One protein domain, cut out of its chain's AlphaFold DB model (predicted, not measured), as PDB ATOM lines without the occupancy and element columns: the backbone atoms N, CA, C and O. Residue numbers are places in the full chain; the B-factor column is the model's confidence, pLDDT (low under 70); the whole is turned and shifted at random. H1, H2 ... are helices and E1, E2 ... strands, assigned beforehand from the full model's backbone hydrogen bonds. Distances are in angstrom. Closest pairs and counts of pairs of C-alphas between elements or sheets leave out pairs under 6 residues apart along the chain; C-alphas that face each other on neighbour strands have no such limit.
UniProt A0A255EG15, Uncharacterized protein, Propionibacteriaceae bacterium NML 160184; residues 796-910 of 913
ATOM      1  N   ARG A 796      11.480  -6.069  24.398       92.19
ATOM      2  CA  ARG A 796      10.022  -6.265  24.417       92.19
ATOM      3  C   ARG A 796       9.459  -6.317  22.996       92.19
ATOM      4  O   ARG A 796       9.701  -5.428  22.177       92.19
ATOM      5  N   ILE A 797       8.675  -7.353  22.721       94.06
ATOM      6  CA  ILE A 797       7.994  -7.611  21.451       94.06
ATOM      7  C   ILE A 797       6.498  -7.751  21.732       94.06
ATOM      8  O   ILE A 797       6.097  -8.504  22.611       94.06
ATOM      9  N   TRP A 798       5.660  -7.077  20.953       95.62
ATOM     10  CA  TRP A 798       4.215  -7.290  20.924       95.62
ATOM     11  C   TRP A 798       3.860  -8.084  19.675       95.62
ATOM     12  O   TRP A 798       4.394  -7.811  18.597       95.62
ATOM     13  N   TYR A 799       2.897  -8.994  19.794       96.44
ATOM     14  CA  TYR A 799       2.225  -9.569  18.635       96.44
ATOM     15  C   TYR A 799       0.728  -9.255  18.648       96.44
ATOM     16  O   TYR A 799       0.132  -8.972  19.686       96.44
ATOM     17  N   GLY A 800       0.124  -9.275  17.467       95.88
ATOM     18  CA  GLY A 800      -1.317  -9.196  17.281       95.88
ATOM     19  C   GLY A 800      -1.771 -10.329  16.375       95.88
ATOM     20  O   GLY A 800      -1.127 -10.589  15.360       95.88
ATOM     21  N   ILE A 801      -2.873 -10.980  16.744       95.06
ATOM     22  CA  ILE A 801      -3.602 -11.918  15.886       95.06
ATOM     23  C   ILE A 801      -4.941 -11.268  15.527       95.06
ATOM     24  O   ILE A 801      -5.645 -10.763  16.404       95.06
ATOM     25  N   GLN A 802      -5.290 -11.278  14.243       93.25
ATOM     26  CA  GLN A 802      -6.620 -10.942  13.743       93.25
ATOM     27  C   GLN A 802      -7.185 -12.164  13.019       93.25
ATOM     28  O   GLN A 802      -6.565 -12.679  12.091       93.25
ATOM     29  N   LEU A 803      -8.347 -12.644  13.457       89.31
ATOM     30  CA  LEU A 803      -9.019 -13.797  12.858       89.31
ATOM     31  C   LEU A 803     -10.005 -13.313  11.789       89.31
ATOM     32  O   LEU A 803     -10.818 -12.429  12.058       89.31
ATOM     33  N   GLN A 804      -9.920 -13.881  10.587       84.56
ATOM     34  CA  GLN A 804     -10.786 -13.581   9.445       84.56
ATOM     35  C   GLN A 804     -11.183 -14.905   8.782       84.56
ATOM     36  O   GLN A 804     -10.330 -15.606   8.240       84.56
ATOM     37  N   ASP A 805     -12.464 -15.269   8.870       80.06
ATOM     38  CA  ASP A 805     -13.014 -16.565   8.447       80.06
ATOM     39  C   ASP A 805     -12.163 -17.763   8.920       80.06
ATOM     40  O   ASP A 805     -12.120 -18.063  10.114       80.06
ATOM     41  N   SER A 806     -11.469 -18.444   8.001       85.19
ATOM     42  CA  SER A 806     -10.575 -19.577   8.277       85.19
ATOM     43  C   SER A 806      -9.085 -19.206   8.247       85.19
ATOM     44  O   SER A 806      -8.253 -20.069   7.979       85.19
ATOM     45  N   THR A 807      -8.731 -17.940   8.484       89.88
ATOM     46  CA  THR A 807      -7.349 -17.428   8.446       89.88
ATOM     47  C   THR A 807      -7.010 -16.637   9.714       89.88
ATOM     48  O   THR A 807      -7.811 -15.832  10.187       89.88
ATOM     49  N   ALA A 808      -5.797 -16.815  10.244       92.88
ATOM     50  CA  ALA A 808      -5.187 -15.880  11.194       92.88
ATOM     51  C   ALA A 808      -4.196 -14.966  10.466       92.88
ATOM     52  O   ALA A 808      -3.246 -15.456   9.859       92.88
ATOM     53  N   GLU A 809      -4.374 -13.652  10.580       95.12
ATOM     54  CA  GLU A 809      -3.337 -12.669  10.274       95.12
ATOM     55  C   GLU A 809      -2.538 -12.361  11.548       95.12
ATOM     56  O   GLU A 809      -3.095 -11.892  12.541       95.12
ATOM     57  N   VAL A 810      -1.228 -12.604  11.517       95.38
ATOM     58  CA  VAL A 810      -0.292 -12.333  12.612       95.38
ATOM     59  C   VAL A 810       0.646 -11.192  12.222       95.38
ATOM     60  O   VAL A 810       1.269 -11.219  11.159       95.38
ATOM     61  N   ARG A 811       0.793 -10.194  13.099       94.81
ATOM     62  CA  ARG A 811       1.809  -9.129  12.990       94.81
ATOM     63  C   ARG A 811       2.603  -9.018  14.280       94.81
ATOM     64  O   ARG A 811       2.077  -9.313  15.352       94.81
ATOM     65  N   VAL A 812       3.844  -8.546  14.186       95.88
ATOM     66  CA  VAL A 812       4.716  -8.300  15.347       95.88
ATOM     67  C   VAL A 812       5.363  -6.918  15.277       95.88
ATOM     68  O   VAL A 812       5.541  -6.377  14.189       95.88
ATOM     69  N   ARG A 813       5.707  -6.343  16.430       94.94
ATOM     70  CA  ARG A 813       6.486  -5.098  16.567       94.94
ATOM     71  C   ARG A 813       7.322  -5.148  17.842       94.94
ATOM     72  O   ARG A 813       6.981  -5.893  18.757       94.94
ATOM     73  N   ALA A 814       8.357  -4.327  17.941       94.00
ATOM     74  CA  ALA A 814       9.148  -4.168  19.160       94.00
ATOM     75  C   ALA A 814       8.907  -2.806  19.839       94.00
ATOM     76  O   ALA A 814       8.151  -1.966  19.350       94.00
ATOM     77  N   GLU A 815       9.542  -2.602  20.994       91.06
ATOM     78  CA  GLU A 815       9.647  -1.294  21.671       91.06
ATOM     79  C   GLU A 815      10.623  -0.345  20.960       91.06
ATOM     80  O   GLU A 815      10.490   0.871  21.051       91.06
ATOM     81  N   ARG A 816      11.595  -0.919  20.248       91.19
ATOM     82  CA  ARG A 816      12.720  -0.251  19.599       91.19
ATOM     83  C   ARG A 816      13.100  -1.021  18.343       91.19
ATOM     84  O   ARG A 816      12.889  -2.233  18.274       91.19
ATOM     85  N   ASP A 817      13.704  -0.343  17.380       91.19
ATOM     86  CA  ASP A 817      14.195  -1.007  16.177       91.19
ATOM     87  C   ASP A 817      15.376  -1.933  16.517       91.19
ATOM     88  O   ASP A 817      16.324  -1.533  17.200       91.19
ATOM     89  N   ASN A 818      15.326  -3.179  16.038       89.38
ATOM     90  CA  ASN A 818      16.382  -4.172  16.209       89.38
ATOM     91  C   ASN A 818      16.701  -4.860  14.876       89.38
ATOM     92  O   ASN A 818      15.810  -5.348  14.180       89.38
ATOM     93  N   ARG A 819      17.996  -4.953  14.541       86.56
ATOM     94  CA  ARG A 819      18.475  -5.460  13.238       86.56
ATOM     95  C   ARG A 819      18.144  -6.934  12.986       86.56
ATOM     96  O   ARG A 819      18.184  -7.372  11.842       86.56
ATOM     97  N   SER A 820      17.830  -7.690  14.033       85.94
ATOM     98  CA  SER A 820      17.341  -9.063  13.952       85.94
ATOM     99  C   SER A 820      15.927  -9.175  14.522       85.94
ATOM    100  O   SER A 820      15.530  -8.453  15.439       85.94
ATOM    101  N   ALA A 821      15.163 -10.124  13.994       88.44
ATOM    102  CA  ALA A 821      13.986 -10.650  14.663       88.44
ATOM    103  C   ALA A 821      14.304 -12.084  15.111       88.44
ATOM    104  O   ALA A 821      14.888 -12.831  14.320       88.44
ATOM    105  N   PRO A 822      13.960 -12.493  16.343       91.69
ATOM    106  CA  PRO A 822      14.135 -13.878  16.746       91.69
ATOM    107  C   PRO A 822      13.176 -14.795  15.958       91.69
ATOM    108  O   PRO A 822      12.155 -14.329  15.438       91.69
ATOM    109  N   PRO A 823      13.480 -16.100  15.846       92.88
ATOM    110  CA  PRO A 823      12.523 -17.104  15.384       92.88
ATOM    111  C   PRO A 823      11.277 -17.126  16.271       92.88
ATOM    112  O   PRO A 823      11.368 -17.065  17.498       92.88
ATOM    113  N   MET A 824      10.112 -17.232  15.637       95.19
ATOM    114  CA  MET A 824       8.804 -17.307  16.281       95.19
ATOM    115  C   MET A 824       7.996 -18.483  15.730       95.19
ATOM    116  O   MET A 824       8.167 -18.869  14.572       95.19
ATOM    117  N   VAL A 825       7.092 -19.029  16.540       95.88
ATOM    118  CA  VAL A 825       6.160 -20.102  16.160       95.88
ATOM    119  C   VAL A 825       4.745 -19.748  16.610       95.88
ATOM    120  O   VAL A 825       4.553 -19.226  17.706       95.88
ATOM    121  N   LEU A 826       3.753 -20.017  15.759       96.81
ATOM    122  CA  LEU A 826       2.332 -19.947  16.104       96.81
ATOM    123  C   LEU A 826       1.874 -21.350  16.522       96.81
ATOM    124  O   LEU A 826       2.043 -22.298  15.759       96.81
ATOM    125  N   VAL A 827       1.299 -21.494  17.712       96.38
ATOM    126  CA  VAL A 827       0.874 -22.785  18.279       96.38
ATOM    127  C   VAL A 827      -0.635 -22.786  18.491       96.38
ATOM    128  O   VAL A 827      -1.179 -21.862  19.094       96.38
ATOM    129  N   HIS A 828      -1.307 -23.837  18.012       95.94
ATOM    130  CA  HIS A 828      -2.714 -24.123  18.299       95.94
ATOM    131  C   HIS A 828      -2.847 -25.165  19.410       95.94
ATOM    132  O   HIS A 828      -2.197 -26.208  19.356       95.94
ATOM    133  N   ASN A 829      -3.735 -24.933  20.375       95.31
ATOM    134  CA  ASN A 829      -4.131 -25.936  21.362       95.31
ATOM    135  C   ASN A 829      -5.668 -25.962  21.480       95.31
ATOM    136  O   ASN A 829      -6.278 -24.919  21.727       95.31
ATOM    137  N   PRO A 830      -6.332 -27.120  21.292       92.94
ATOM    138  CA  PRO A 830      -7.793 -27.190  21.255       92.94
ATOM    139  C   PRO A 830      -8.458 -27.050  22.633       92.94
ATOM    140  O   PRO A 830      -9.641 -26.729  22.694       92.94
ATOM    141  N   GLY A 831      -7.737 -27.324  23.730       90.81
ATOM    142  CA  GLY A 831      -8.331 -27.460  25.068       90.81
ATOM    143  C   GLY A 831      -8.022 -26.326  26.047       90.81
ATOM    144  O   GLY A 831      -8.781 -26.125  26.992       90.81
ATOM    145  N   ARG A 832      -6.917 -25.595  25.856       92.94
ATOM    146  CA  ARG A 832      -6.485 -24.490  26.730       92.94
ATOM    147  C   ARG A 832      -5.553 -23.529  25.995       92.94
ATOM    148  O   ARG A 832      -5.080 -23.851  24.911       92.94
ATOM    149  N   LEU A 833      -5.238 -22.390  26.610       95.50
ATOM    150  CA  LEU A 833      -4.162 -21.512  26.142       95.50
ATOM    151  C   LEU A 833      -2.809 -22.264  26.184       95.50
ATOM    152  O   LEU A 833      -2.478 -22.792  27.249       95.50
ATOM    153  N   PRO A 834      -2.024 -22.311  25.085       96.06
ATOM    154  CA  PRO A 834      -0.680 -22.888  25.088       96.06
ATOM    155  C   PRO A 834       0.224 -22.233  26.139       96.06
ATOM    156  O   PRO A 834       0.266 -21.001  26.240       96.06
ATOM    157  N   LEU A 835       0.987 -23.030  26.887       93.00
ATOM    158  CA  LEU A 835       1.934 -22.533  27.890       93.00
ATOM    159  C   LEU A 835       3.343 -22.289  27.325       93.00
ATOM    160  O   LEU A 835       3.942 -21.269  27.666       93.00
ATOM    161  N   ASP A 836       3.822 -23.154  26.426       91.38
ATOM    162  CA  ASP A 836       5.114 -23.045  25.733       91.38
ATOM    163  C   ASP A 836       5.023 -23.442  24.241       91.38
ATOM    164  O   ASP A 836       3.982 -23.896  23.761       91.38
ATOM    165  N   ALA A 837       6.128 -23.281  23.503       91.19
ATOM    166  CA  ALA A 837       6.231 -23.539  22.060       91.19
ATOM    167  C   ALA A 837       5.878 -24.980  21.621       91.19
ATOM    168  O   ALA A 837       5.571 -25.201  20.449       91.19
ATOM    169  N   ASN A 838       5.904 -25.949  22.540       90.94
ATOM    170  CA  ASN A 838       5.572 -27.355  22.301       90.94
ATOM    171  C   ASN A 838       4.166 -27.726  22.810       90.94
ATOM    172  O   ASN A 838       3.713 -28.848  22.585       90.94
ATOM    173  N   ASP A 839       3.456 -26.812  23.486       93.06
ATOM    174  CA  ASP A 839       2.153 -27.069  24.113       93.06
ATOM    175  C   ASP A 839       0.980 -26.985  23.119       93.06
ATOM    176  O   ASP A 839       0.015 -26.231  23.293       93.06
ATOM    177  N   GLY A 840       1.072 -27.759  22.039       92.44
ATOM    178  CA  GLY A 840       0.050 -27.831  21.006       92.44
ATOM    179  C   GLY A 840       0.584 -28.289  19.652       92.44
ATOM    180  O   GLY A 840       1.602 -28.967  19.547       92.44
ATOM    181  N   THR A 841      -0.129 -27.913  18.593       93.12
ATOM    182  CA  THR A 841       0.250 -28.166  17.200       93.12
ATOM    183  C   THR A 841       0.783 -26.881  16.566       93.12
ATOM    184  O   THR A 841       0.028 -25.908  16.471       93.12
ATOM    185  N   PRO A 842       2.036 -26.851  16.075       94.00
ATOM    186  CA  PRO A 842       2.541 -25.731  15.292       94.00
ATOM    187  C   PRO A 842       1.695 -25.462  14.038       94.00
ATOM    188  O   PRO A 842       1.323 -26.367  13.279       94.00
ATOM    189  N   VAL A 843       1.389 -24.190  13.814       93.88
ATOM    190  CA  VAL A 843       0.601 -23.695  12.687       93.88
ATOM    191  C   VAL A 843       1.539 -23.036  11.686       93.88
ATOM    192  O   VAL A 843       2.207 -22.052  11.999       93.88
ATOM    193  N   SER A 844       1.592 -23.584  10.473       93.75
ATOM    194  CA  SER A 844       2.397 -23.013   9.395       93.75
ATOM    195  C   SER A 844       1.826 -21.667   8.954       93.75
ATOM    196  O   SER A 844       0.638 -21.569   8.655       93.75
ATOM    197  N   VAL A 845       2.692 -20.662   8.855       93.38
ATOM    198  CA  VAL A 845       2.377 -19.334   8.318       93.38
ATOM    199  C   VAL A 845       3.059 -19.102   6.969       93.38
ATOM    200  O   VAL A 845       4.077 -19.720   6.663       93.38
ATOM    201  N   VAL A 846       2.538 -18.168   6.180       93.19
ATOM    202  CA  VAL A 846       3.178 -17.614   4.977       93.19
ATOM    203  C   VAL A 846       3.231 -16.088   5.087       93.19
ATOM    204  O   VAL A 846       2.310 -15.479   5.628       93.19
ATOM    205  N   ALA A 847       4.303 -15.443   4.625       89.75
ATOM    206  CA  ALA A 847       4.368 -13.980   4.614       89.75
ATOM    207  C   ALA A 847       3.420 -13.400   3.549       89.75
ATOM    208  O   ALA A 847       3.220 -14.005   2.497       89.75
ATOM    209  N   GLY A 848       2.865 -12.209   3.780       83.56
ATOM    210  CA  GLY A 848       2.063 -11.510   2.773       83.56
ATOM    211  C   GLY A 848       2.850 -11.277   1.476       83.56
ATOM    212  O   GLY A 848       3.810 -10.510   1.469       83.56
ATOM    213  N   GLY A 849       2.442 -11.943   0.389       78.81
ATOM    214  CA  GLY A 849       3.127 -11.920  -0.915       78.81
ATOM    215  C   GLY A 849       4.100 -13.084  -1.172       78.81
ATOM    216  O   GLY A 849       4.619 -13.195  -2.279       78.81
ATOM    217  N   ASP A 850       4.320 -13.961  -0.192       82.94
ATOM    218  CA  ASP A 850       5.062 -15.223  -0.323       82.94
ATOM    219  C   ASP A 850       4.086 -16.393  -0.601       82.94
ATOM    220  O   ASP A 850       2.871 -16.268  -0.441       82.94
ATOM    221  N   GLN A 851       4.613 -17.545  -1.017       80.94
ATOM    222  CA  GLN A 851       3.892 -18.826  -1.097       80.94
ATOM    223  C   GLN A 851       4.535 -19.920  -0.222       80.94
ATOM    224  O   GLN A 851       3.950 -20.988  -0.032       80.94
ATOM    225  N   GLN A 852       5.730 -19.685   0.328       87.44
ATOM    226  CA  GLN A 852       6.436 -20.654   1.158       87.44
ATOM    227  C   GLN A 852       5.833 -20.730   2.569       87.44
ATOM    228  O   GLN A 852       6.050 -19.849   3.401       87.44
ATOM    229  N   LEU A 853       5.138 -21.831   2.864       87.12
ATOM    230  CA  LEU A 853       4.705 -22.179   4.222       87.12
ATOM    231  C   LEU A 853       5.911 -22.415   5.146       87.12
ATOM    232  O   LEU A 853       6.847 -23.138   4.795       87.12
ATOM    233  N   ARG A 854       5.865 -21.847   6.355       89.81
ATOM    234  CA  ARG A 854       6.926 -21.925   7.369       89.81
ATOM    235  C   ARG A 854       6.320 -22.227   8.741       89.81
ATOM    236  O   ARG A 854       5.429 -21.516   9.188       89.81
ATOM    237  N   ALA A 855       6.821 -23.254   9.428       86.88
ATOM    238  CA  ALA A 855       6.446 -23.532  10.824       86.88
ATOM    239  C   ALA A 855       7.129 -22.575  11.824       86.88
ATOM    240  O   ALA A 855       6.634 -22.373  12.927       86.88
ATOM    241  N   ARG A 856       8.257 -21.973  11.421       92.31
ATOM    242  CA  ARG A 856       8.985 -20.922  12.141       92.31
ATOM    243  C   ARG A 856       9.064 -19.678  11.263       92.31
ATOM    244  O   ARG A 856       9.376 -19.804  10.078       92.31
ATOM    245  N   PHE A 857       8.817 -18.501  11.824       91.94
ATOM    246  CA  PHE A 857       8.823 -17.232  11.096       91.94
ATOM    247  C   PHE A 857       9.594 -16.137  11.836       91.94
ATOM    248  O   PHE A 857       9.702 -16.150  13.058       91.94
ATOM    249  N   SER A 858      10.115 -15.180  11.071       91.19
ATOM    250  CA  SER A 858      10.776 -13.969  11.563       91.19
ATOM    251  C   SER A 858      10.593 -12.862  10.522       91.19
ATOM    252  O   SER A 858      10.830 -13.122   9.339       91.19
ATOM    253  N   PRO A 859      10.197 -11.636  10.908       87.69
ATOM    254  CA  PRO A 859      10.294 -10.456  10.052       87.69
ATOM    255  C   PRO A 859      11.655 -10.339   9.346       87.69
ATOM    256  O   PRO A 859      12.700 -10.278   9.992       87.69
ATOM    257  N   LEU A 860      11.634 -10.298   8.010       78.88
ATOM    258  CA  LEU A 860      12.843 -10.361   7.174       78.88
ATOM    259  C   LEU A 860      13.752  -9.129   7.319       78.88
ATOM    260  O   LEU A 860      14.962  -9.238   7.151       78.88
ATOM    261  N   ASN A 861      13.172  -7.978   7.668       83.50
ATOM    262  CA  ASN A 861      13.870  -6.697   7.804       83.50
ATOM    263  C   ASN A 861      14.263  -6.386   9.265       83.50
ATOM    264  O   ASN A 861      14.514  -5.231   9.600       83.50
ATOM    265  N   GLY A 862      14.265  -7.395  10.145       89.12
ATOM    266  CA  GLY A 862      14.371  -7.200  11.591       89.12
ATOM    267  C   GLY A 862      13.059  -6.721  12.222       89.12
ATOM    268  O   GLY A 862      11.991  -6.778  11.607       89.12
ATOM    269  N   LEU A 863      13.134  -6.277  13.474       92.38
ATOM    270  CA  LEU A 863      12.006  -5.697  14.206       92.38
ATOM    271  C   LEU A 863      12.068  -4.172  14.149       92.38
ATOM    272  O   LEU A 863      13.146  -3.588  14.240       92.38
ATOM    273  N   THR A 864      10.904  -3.531  14.085       92.50
ATOM    274  CA  THR A 864      10.774  -2.081  14.249       92.50
ATOM    275  C   THR A 864       9.704  -1.743  15.281       92.50
ATOM    276  O   THR A 864       8.943  -2.608  15.727       92.50
ATOM    277  N   THR A 865       9.639  -0.472  15.663       93.38
ATOM    278  CA  THR A 865       8.549   0.098  16.476       93.38
ATOM    279  C   THR A 865       7.163  -0.033  15.823       93.38
ATOM    280  O   THR A 865       6.145  -0.069  16.521       93.38
ATOM    281  N   ALA A 866       7.109  -0.146  14.491       93.19
ATOM    282  CA  ALA A 866       5.893  -0.339  13.708       93.19
ATOM    283  C   ALA A 866       5.512  -1.825  13.559       93.19
ATOM    284  O   ALA A 866       6.338  -2.725  13.698       93.19
ATOM    285  N   TRP A 867       4.244  -2.095  13.236       93.75
ATOM    286  CA  TRP A 867       3.786  -3.453  12.927       93.75
ATOM    287  C   TRP A 867       4.417  -3.986  11.636       93.75
ATOM    288  O   TRP A 867       4.390  -3.321  10.599       93.75
ATOM    289  N   SER A 868       4.922  -5.218  11.699       93.12
ATOM    290  CA  SER A 868       5.489  -5.948  10.568       93.12
ATOM    291  C   SER A 868       4.500  -6.121   9.412       93.12
ATOM    292  O   SER A 868       3.278  -6.048   9.580       93.12
ATOM    293  N   GLN A 869       5.040  -6.498   8.249       90.69
ATOM    294  CA  GLN A 869       4.253  -7.180   7.222       90.69
ATOM    295  C   GLN A 869       3.486  -8.375   7.837       90.69
ATOM    296  O   GLN A 869       4.010  -9.018   8.761       90.69
ATOM    297  N   PRO A 870       2.259  -8.659   7.372       92.88
ATOM    298  CA  PRO A 870       1.439  -9.732   7.914       92.88
ATOM    299  C   PRO A 870       1.972 -11.123   7.563       92.88
ATOM    300  O   PRO A 870       2.562 -11.341   6.501       92.88
ATOM    301  N   TRP A 871       1.706 -12.064   8.463       94.19
ATOM    302  CA  TRP A 871       1.901 -13.498   8.295       94.19
ATOM    303  C   TRP A 871       0.541 -14.188   8.376       94.19
ATOM    304  O   TRP A 871      -0.176 -14.011   9.357       94.19
ATOM    305  N   TYR A 872       0.181 -14.965   7.362       94.06
ATOM    306  CA  TYR A 872      -1.118 -15.622   7.257       94.06
ATOM    307  C   TYR A 872      -1.005 -17.108   7.594       94.06
ATOM    308  O   TYR A 872      -0.179 -17.810   7.012       94.06
ATOM    309  N   ALA A 873      -1.835 -17.588   8.517       93.62
ATOM    310  CA  ALA A 873      -1.978 -19.000   8.867       93.62
ATOM    311  C   ALA A 873      -3.354 -19.524   8.442       93.62
ATOM    312  O   ALA A 873      -4.374 -18.938   8.803       93.62
ATOM    313  N   ASP A 874      -3.375 -20.655   7.733       90.06
ATOM    314  CA  ASP A 874      -4.602 -21.397   7.429       90.06
ATOM    315  C   ASP A 874      -5.109 -22.131   8.682       90.06
ATOM    316  O   ASP A 874      -4.398 -22.931   9.302       90.06
ATOM    317  N   LEU A 875      -6.357 -21.841   9.046       89.88
ATOM    318  CA  LEU A 875      -7.068 -22.399  10.192       89.88
ATOM    319  C   LEU A 875      -8.208 -23.339   9.786       89.88
ATOM    320  O   LEU A 875      -8.894 -23.845  10.666       89.88
ATOM    321  N   SER A 876      -8.420 -23.612   8.494       86.19
ATOM    322  CA  SER A 876      -9.510 -24.471   7.990       86.19
ATOM    323  C   SER A 876      -9.565 -25.862   8.646       86.19
ATOM    324  O   SER A 876     -10.631 -26.462   8.771       86.19
ATOM    325  N   ARG A 877      -8.413 -26.350   9.122       85.69
ATOM    326  CA  ARG A 877      -8.229 -27.610   9.861       85.69
ATOM    327  C   ARG A 877      -8.527 -27.542  11.371       85.69
ATOM    328  O   ARG A 877      -8.375 -28.553  12.052       85.69
ATOM    329  N   PHE A 878      -8.908 -26.382  11.909       87.12
ATOM    330  CA  PHE A 878      -9.114 -26.138  13.341       87.12
ATOM    331  C   PHE A 878     -10.494 -25.506  13.601       87.12
ATOM    332  O   PHE A 878     -10.772 -24.394  13.165       87.12
ATOM    333  N   SER A 879     -11.363 -26.193  14.345       80.31
ATOM    334  CA  SER A 879     -12.734 -25.727  14.622       80.31
ATOM    335  C   SER A 879     -12.857 -24.789  15.830       80.31
ATOM    336  O   SER A 879     -13.772 -23.968  15.878       80.31
ATOM    337  N   SER A 880     -11.974 -24.924  16.820       89.12
ATOM    338  CA  SER A 880     -11.975 -24.134  18.055       89.12
ATOM    339  C   SER A 880     -10.638 -24.248  18.798       89.12
ATOM    340  O   SER A 880      -9.747 -25.001  18.390       89.12
ATOM    341  N   GLY A 881     -10.485 -23.499  19.890       92.44
ATOM    342  CA  GLY A 881      -9.364 -23.612  20.825       92.44
ATOM    343  C   GLY A 881      -8.648 -22.284  21.028       92.44
ATOM    344  O   GLY A 881      -9.274 -21.226  21.017       92.44
ATOM    345  N   TYR A 882      -7.331 -22.344  21.189       95.38
ATOM    346  CA  TYR A 882      -6.477 -21.182  21.396       95.38
ATOM    347  C   TYR A 882      -5.305 -21.166  20.414       95.38
ATOM    348  O   TYR A 882      -4.770 -22.214  20.055       95.38
ATOM    349  N   LEU A 883      -4.898 -19.966  20.006       95.44
ATOM    350  CA  LEU A 883      -3.736 -19.673  19.172       95.44
ATOM    351  C   LEU A 883      -2.815 -18.729  19.945       95.44
ATOM    352  O   LEU A 883      -3.270 -17.678  20.383       95.44
ATOM    353  N   ARG A 884      -1.534 -19.074  20.105       96.81
ATOM    354  CA  ARG A 884      -0.542 -18.239  20.808       96.81
ATOM    355  C   ARG A 884       0.777 -18.214  20.037       96.81
ATOM    356  O   ARG A 884       1.141 -19.219  19.427       96.81
ATOM    357  N   VAL A 885       1.476 -17.081  20.041       96.81
ATOM    358  CA  VAL A 885       2.820 -16.967  19.446       96.81
ATOM    359  C   VAL A 885       3.872 -17.132  20.539       96.81
ATOM    360  O   VAL A 885       3.708 -16.605  21.637       96.81
ATOM    361  N   PHE A 886       4.961 -17.831  20.225       95.44
ATOM    362  CA  PHE A 886       6.133 -17.979  21.088       95.44
ATOM    363  C   PHE A 886       7.413 -17.562  20.377       95.44
ATOM    364  O   PHE A 886       7.505 -17.646  19.152       95.44
ATOM    365  N   ILE A 887       8.419 -17.179  21.165       93.31
ATOM    366  CA  ILE A 887       9.807 -17.086  20.714       93.31
ATOM    367  C   ILE A 887      10.414 -18.496  20.734       93.31
ATOM    368  O   ILE A 887      10.378 -19.171  21.757       93.31
ATOM    369  N   ASP A 888      10.993 -18.928  19.617       90.06
ATOM    370  CA  ASP A 888      11.581 -20.261  19.428       90.06
ATOM    371  C   ASP A 888      13.120 -20.176  19.401       90.06
ATOM    372  O   ASP A 888      13.796 -20.586  18.453       90.06
ATOM    373  N   VAL A 889      13.674 -19.535  20.438       87.62
ATOM    374  CA  VAL A 889      15.120 -19.457  20.693       87.62
ATOM    375  C   VAL A 889      15.524 -20.444  21.782       87.62
ATOM    376  O   VAL A 889      14.721 -20.833  22.633       87.62
ATOM    377  N   ARG A 890      16.803 -20.826  21.770       83.81
ATOM    378  CA  ARG A 890      17.387 -21.676  22.809       83.81
ATOM    379  C   ARG A 890      17.310 -21.004  24.195       83.81
ATOM    380  O   ARG A 890      17.341 -19.770  24.239       83.81
ATOM    381  N   PRO A 891      17.256 -21.767  25.304       79.81
ATOM    382  CA  PRO A 891      17.071 -21.222  26.652       79.81
ATOM    383  C   PRO A 891      18.042 -20.094  27.023       79.81
ATOM    384  O   PRO A 891      17.611 -19.095  27.593       79.81
ATOM    385  N   GLU A 892      19.315 -20.188  26.618       79.88
ATOM    386  CA  GLU A 892      20.349 -19.176  26.885       79.88
ATOM    387  C   GLU A 892      20.069 -17.788  26.269       79.88
ATOM    388  O   GLU A 892      20.728 -16.811  26.617       79.88
ATOM    389  N   HIS A 893      19.089 -17.678  25.368       80.69
ATOM    390  CA  HIS A 893      18.677 -16.421  24.735       80.69
ATOM    391  C   HIS A 893      17.248 -15.988  25.095       80.69
ATOM    392  O   HIS A 893      16.818 -14.917  24.669       80.69
ATOM    393  N   GLN A 894      16.502 -16.781  25.874       78.94
ATOM    394  CA  GLN A 894      15.115 -16.452  26.237       78.94
ATOM    395  C   GLN A 894      15.040 -15.277  27.222       78.94
ATOM    396  O   GLN A 894      14.147 -14.446  27.105       78.94
ATOM    397  N   ALA A 895      16.016 -15.144  28.129       80.94
ATOM    398  CA  ALA A 895      16.072 -14.044  29.098       80.94
ATOM    399  C   ALA A 895      16.207 -12.645  28.456       80.94
ATOM    400  O   ALA A 895      15.813 -11.657  29.064       80.94
ATOM    401  N   ALA A 896      16.718 -12.555  27.222       85.25
ATOM    402  CA  ALA A 896      16.923 -11.289  26.513       85.25
ATOM    403  C   ALA A 896      15.689 -10.803  25.719       85.25
ATOM    404  O   ALA A 896      15.736  -9.731  25.110       85.25
ATOM    405  N   VAL A 897      14.586 -11.569  25.674       89.06
ATOM    406  CA  VAL A 897      13.401 -11.241  24.856       89.06
ATOM    407  C   VAL A 897      12.095 -11.529  25.601       89.06
ATOM    408  O   VAL A 897      11.778 -12.677  25.894       89.06
ATOM    409  N   ALA A 898      11.266 -10.500  25.799       91.00
ATOM    410  CA  ALA A 898       9.905 -10.651  26.319       91.00
ATOM    411  C   ALA A 898       8.881 -10.522  25.186       91.00
ATOM    412  O   ALA A 898       8.738  -9.452  24.595       91.00
ATOM    413  N   LEU A 899       8.133 -11.591  24.911       92.94
ATOM    414  CA  LEU A 899       6.987 -11.557  24.000       92.94
ATOM    415  C   LEU A 899       5.694 -11.325  24.788       92.94
ATOM    416  O   LEU A 899       5.404 -12.033  25.749       92.94
ATOM    417  N   LEU A 900       4.925 -10.327  24.367       93.88
ATOM    418  CA  LEU A 900       3.748  -9.827  25.065       93.88
ATOM    419  C   LEU A 900       2.477 -10.267  24.339       93.88
ATOM    420  O   LEU A 900       2.243  -9.887  23.188       93.88
ATOM    421  N   ASP A 901       1.666 -11.062  25.036       94.62
ATOM    422  CA  ASP A 901       0.376 -11.541  24.548       94.62
ATOM    423  C   ASP A 901      -0.629 -10.382  24.357       94.62
ATOM    424  O   ASP A 901      -0.771  -9.529  25.241       94.62
ATOM    425  N   PRO A 902      -1.384 -10.347  23.242       94.81
ATOM    426  CA  PRO A 902      -2.558  -9.493  23.117       94.81
ATOM    427  C   PRO A 902      -3.702  -9.996  24.026       94.81
ATOM    428  O   PRO A 902      -3.672 -11.135  24.501       94.81
ATOM    429  N   PRO A 903      -4.759  -9.190  24.262       93.81
ATOM    430  CA  PRO A 903      -5.871  -9.577  25.132       93.81
ATOM    431  C   PRO A 903      -6.502 -10.915  24.727       93.81
ATOM    432  O   PRO A 903      -6.827 -11.100  23.556       93.81
ATOM    433  N   LEU A 904      -6.747 -11.801  25.705       91.69
ATOM    434  CA  LEU A 904      -7.094 -13.225  25.531       91.69
ATOM    435  C   LEU A 904      -8.126 -13.533  24.427       91.69
ATOM    436  O   LEU A 904      -7.989 -14.531  23.729       91.69
ATOM    437  N   ARG A 905      -9.122 -12.661  24.216       90.06
ATOM    438  CA  ARG A 905     -10.112 -12.777  23.126       90.06
ATOM    439  C   ARG A 905      -9.495 -12.890  21.720       90.06
ATOM    440  O   ARG A 905     -10.057 -13.571  20.878       90.06
ATOM    441  N   ALA A 906      -8.349 -12.253  21.470       90.94
ATOM    442  CA  ALA A 906      -7.625 -12.321  20.196       90.94
ATOM    443  C   ALA A 906      -6.851 -13.641  20.019       90.94
ATOM    444  O   ALA A 906      -6.413 -13.957  18.917       90.94
ATOM    445  N   LEU A 907      -6.694 -14.407  21.102       94.06
ATOM    446  CA  LEU A 907      -6.049 -15.718  21.129       94.06
ATOM    447  C   LEU A 907      -7.069 -16.866  21.071       94.06
ATOM    448  O   LEU A 907      -6.666 -18.023  21.069       94.06
ATOM    449  N   MET A 908      -8.379 -16.583  21.048       91.38
ATOM    450  CA  MET A 908      -9.445 -17.593  21.065       91.38
ATOM    451  C   MET A 908      -9.993 -17.875  19.666       91.38
ATOM    452  O   MET A 908     -10.577 -17.004  19.025       91.38
ATOM    453  N   LEU A 909      -9.881 -19.127  19.226       87.81
ATOM    454  CA  LEU A 909     -10.462 -19.615  17.983       87.81
ATOM    455  C   LEU A 909     -11.881 -20.151  18.229       87.81
ATOM    456  O   LEU A 909     -12.097 -20.988  19.107       87.81
ATOM    457  N   GLY A 910     -12.848 -19.685  17.435       74.19
ATOM    458  CA  GLY A 910     -14.256 -20.102  17.522       74.19
ATOM    459  C   GLY A 910     -15.096 -19.369  18.578       74.19
ATOM    460  O   GLY A 910     -16.265 -19.704  18.766       74.19
TER     461      GLY A 910
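What this domain is: This is residues 796 to 910 of the 913 residues of an uncharacterized protein of Propionibacteriaceae bacterium NML 160184 (UniProt A0A255EG15). This is a sandwich in which a curled five-stranded sheet, E5 E6 E2 E1 E8, faces a smaller three-stranded sheet, E4 E3 E7, with strands crossing at 32 degrees; the larger sheet bends round like part of a barrel. At one edge the sheets are joined where E4 runs on into E5, and at the other edge E7 and E8 come near each other, with the short helix H1 in the turn between them and the short helix H2 beside E1 and E7. The printed part has 115 residues, with elements in the order E1 E2 E3 E4 E5 E6 E7 H1 E8 H2; the larger sheet is mixed and the smaller all antiparallel. The class is mostly strand, though under half of the residues, 52, are in named elements. The whole is compact, with a radius of gyration of the C-alphas of 13.3 A and spans of 37 by 31 by 24 A.

How they stand to each other: The larger sheet runs E5, residues 845 to 847, E6, residues 871 to 874, E2, residues 807 to 814, E1, residues 796 to 804, and E8, residues 897 to 900. It is strongly twisted, its C-alphas lying up to 5.2 A off their best plane, and curled, the way across it turning by 91 degrees. E1 and E2 form an antiparallel hairpin at 162 degrees, with N 802 and O 809 2.8 A apart, within hydrogen-bond range. E6 is antiparallel to E2, with N 810 and O 871 at 2.8 A, and E5 and E6 form a hairpin, with N 872 and O 846 at 2.8 A. At the other edge E8 is parallel to E1 at 37 degrees, with N 797 and O 898 at 2.8 A. The smaller sheet runs E4, residues 841 to 843, E3, residues 824 to 829, and E7, residues 881 to 887. E3 and E7 are antiparallel at 158 degrees, with N 827 and O 884 at 2.9 A; E3 and E4 form a hairpin, with N 841 and O 828 at 2.8 A. The parts of the two sheets that face each other are 8.4 A centre to centre, with planes 27 degrees apart. E4 and E5 meet only through their link, at 17 degrees. The closest C-alphas of E7 and E8 are those of Ile 887 and Leu 899, 7.0 A apart. E3 and E6 are only just apart, at 8.5 A. H2, residues 904 to 907, only grazes the larger sheet with residues 905 to 907; its closest C-alpha to E1 is that of Ala 906, 5.9 A from Ile 801. Its closest C-alphas to E7 are those of Leu 907 and Leu 883, 5.0 A apart. H1, residues 891 to 894, is on neither sheet. Both helices are too short for an O i to N i+4 pair; each has its one O i to N i+3 pair within range.

Where its parts are: E1 begins at C-alpha 796, (10.022, -6.265, 24.417), and measures 26.7 A from first to last C-alpha. E2 measures 23.7 A, E7 20.3 A and E3 16.4 A. E6 measures 10.3 A, E8 9.8 A, E5 6.8 A and E4 6.4 A; H1 and H2 measure 5.2 A each. E7 ends at C-alpha 887, (9.807, -17.086, 20.714), and H2 at C-alpha 907, (-6.049, -15.718, 21.129). Residues 881 to 882 of E7 pair antiparallel with residues 908 to 909, after H2.

The domain as a whole: The two C-alphas farthest apart are those of Asp 805 and Glu 892, at 38.2 A. The printed part has no cut. The links E3 to E4, 11 residues, and E5 to E6, 23 residues, are long; the latter, residues 848 to 870, has no named element. The mean pLDDT of the printed part is 90.6, and no printed residue is under 70.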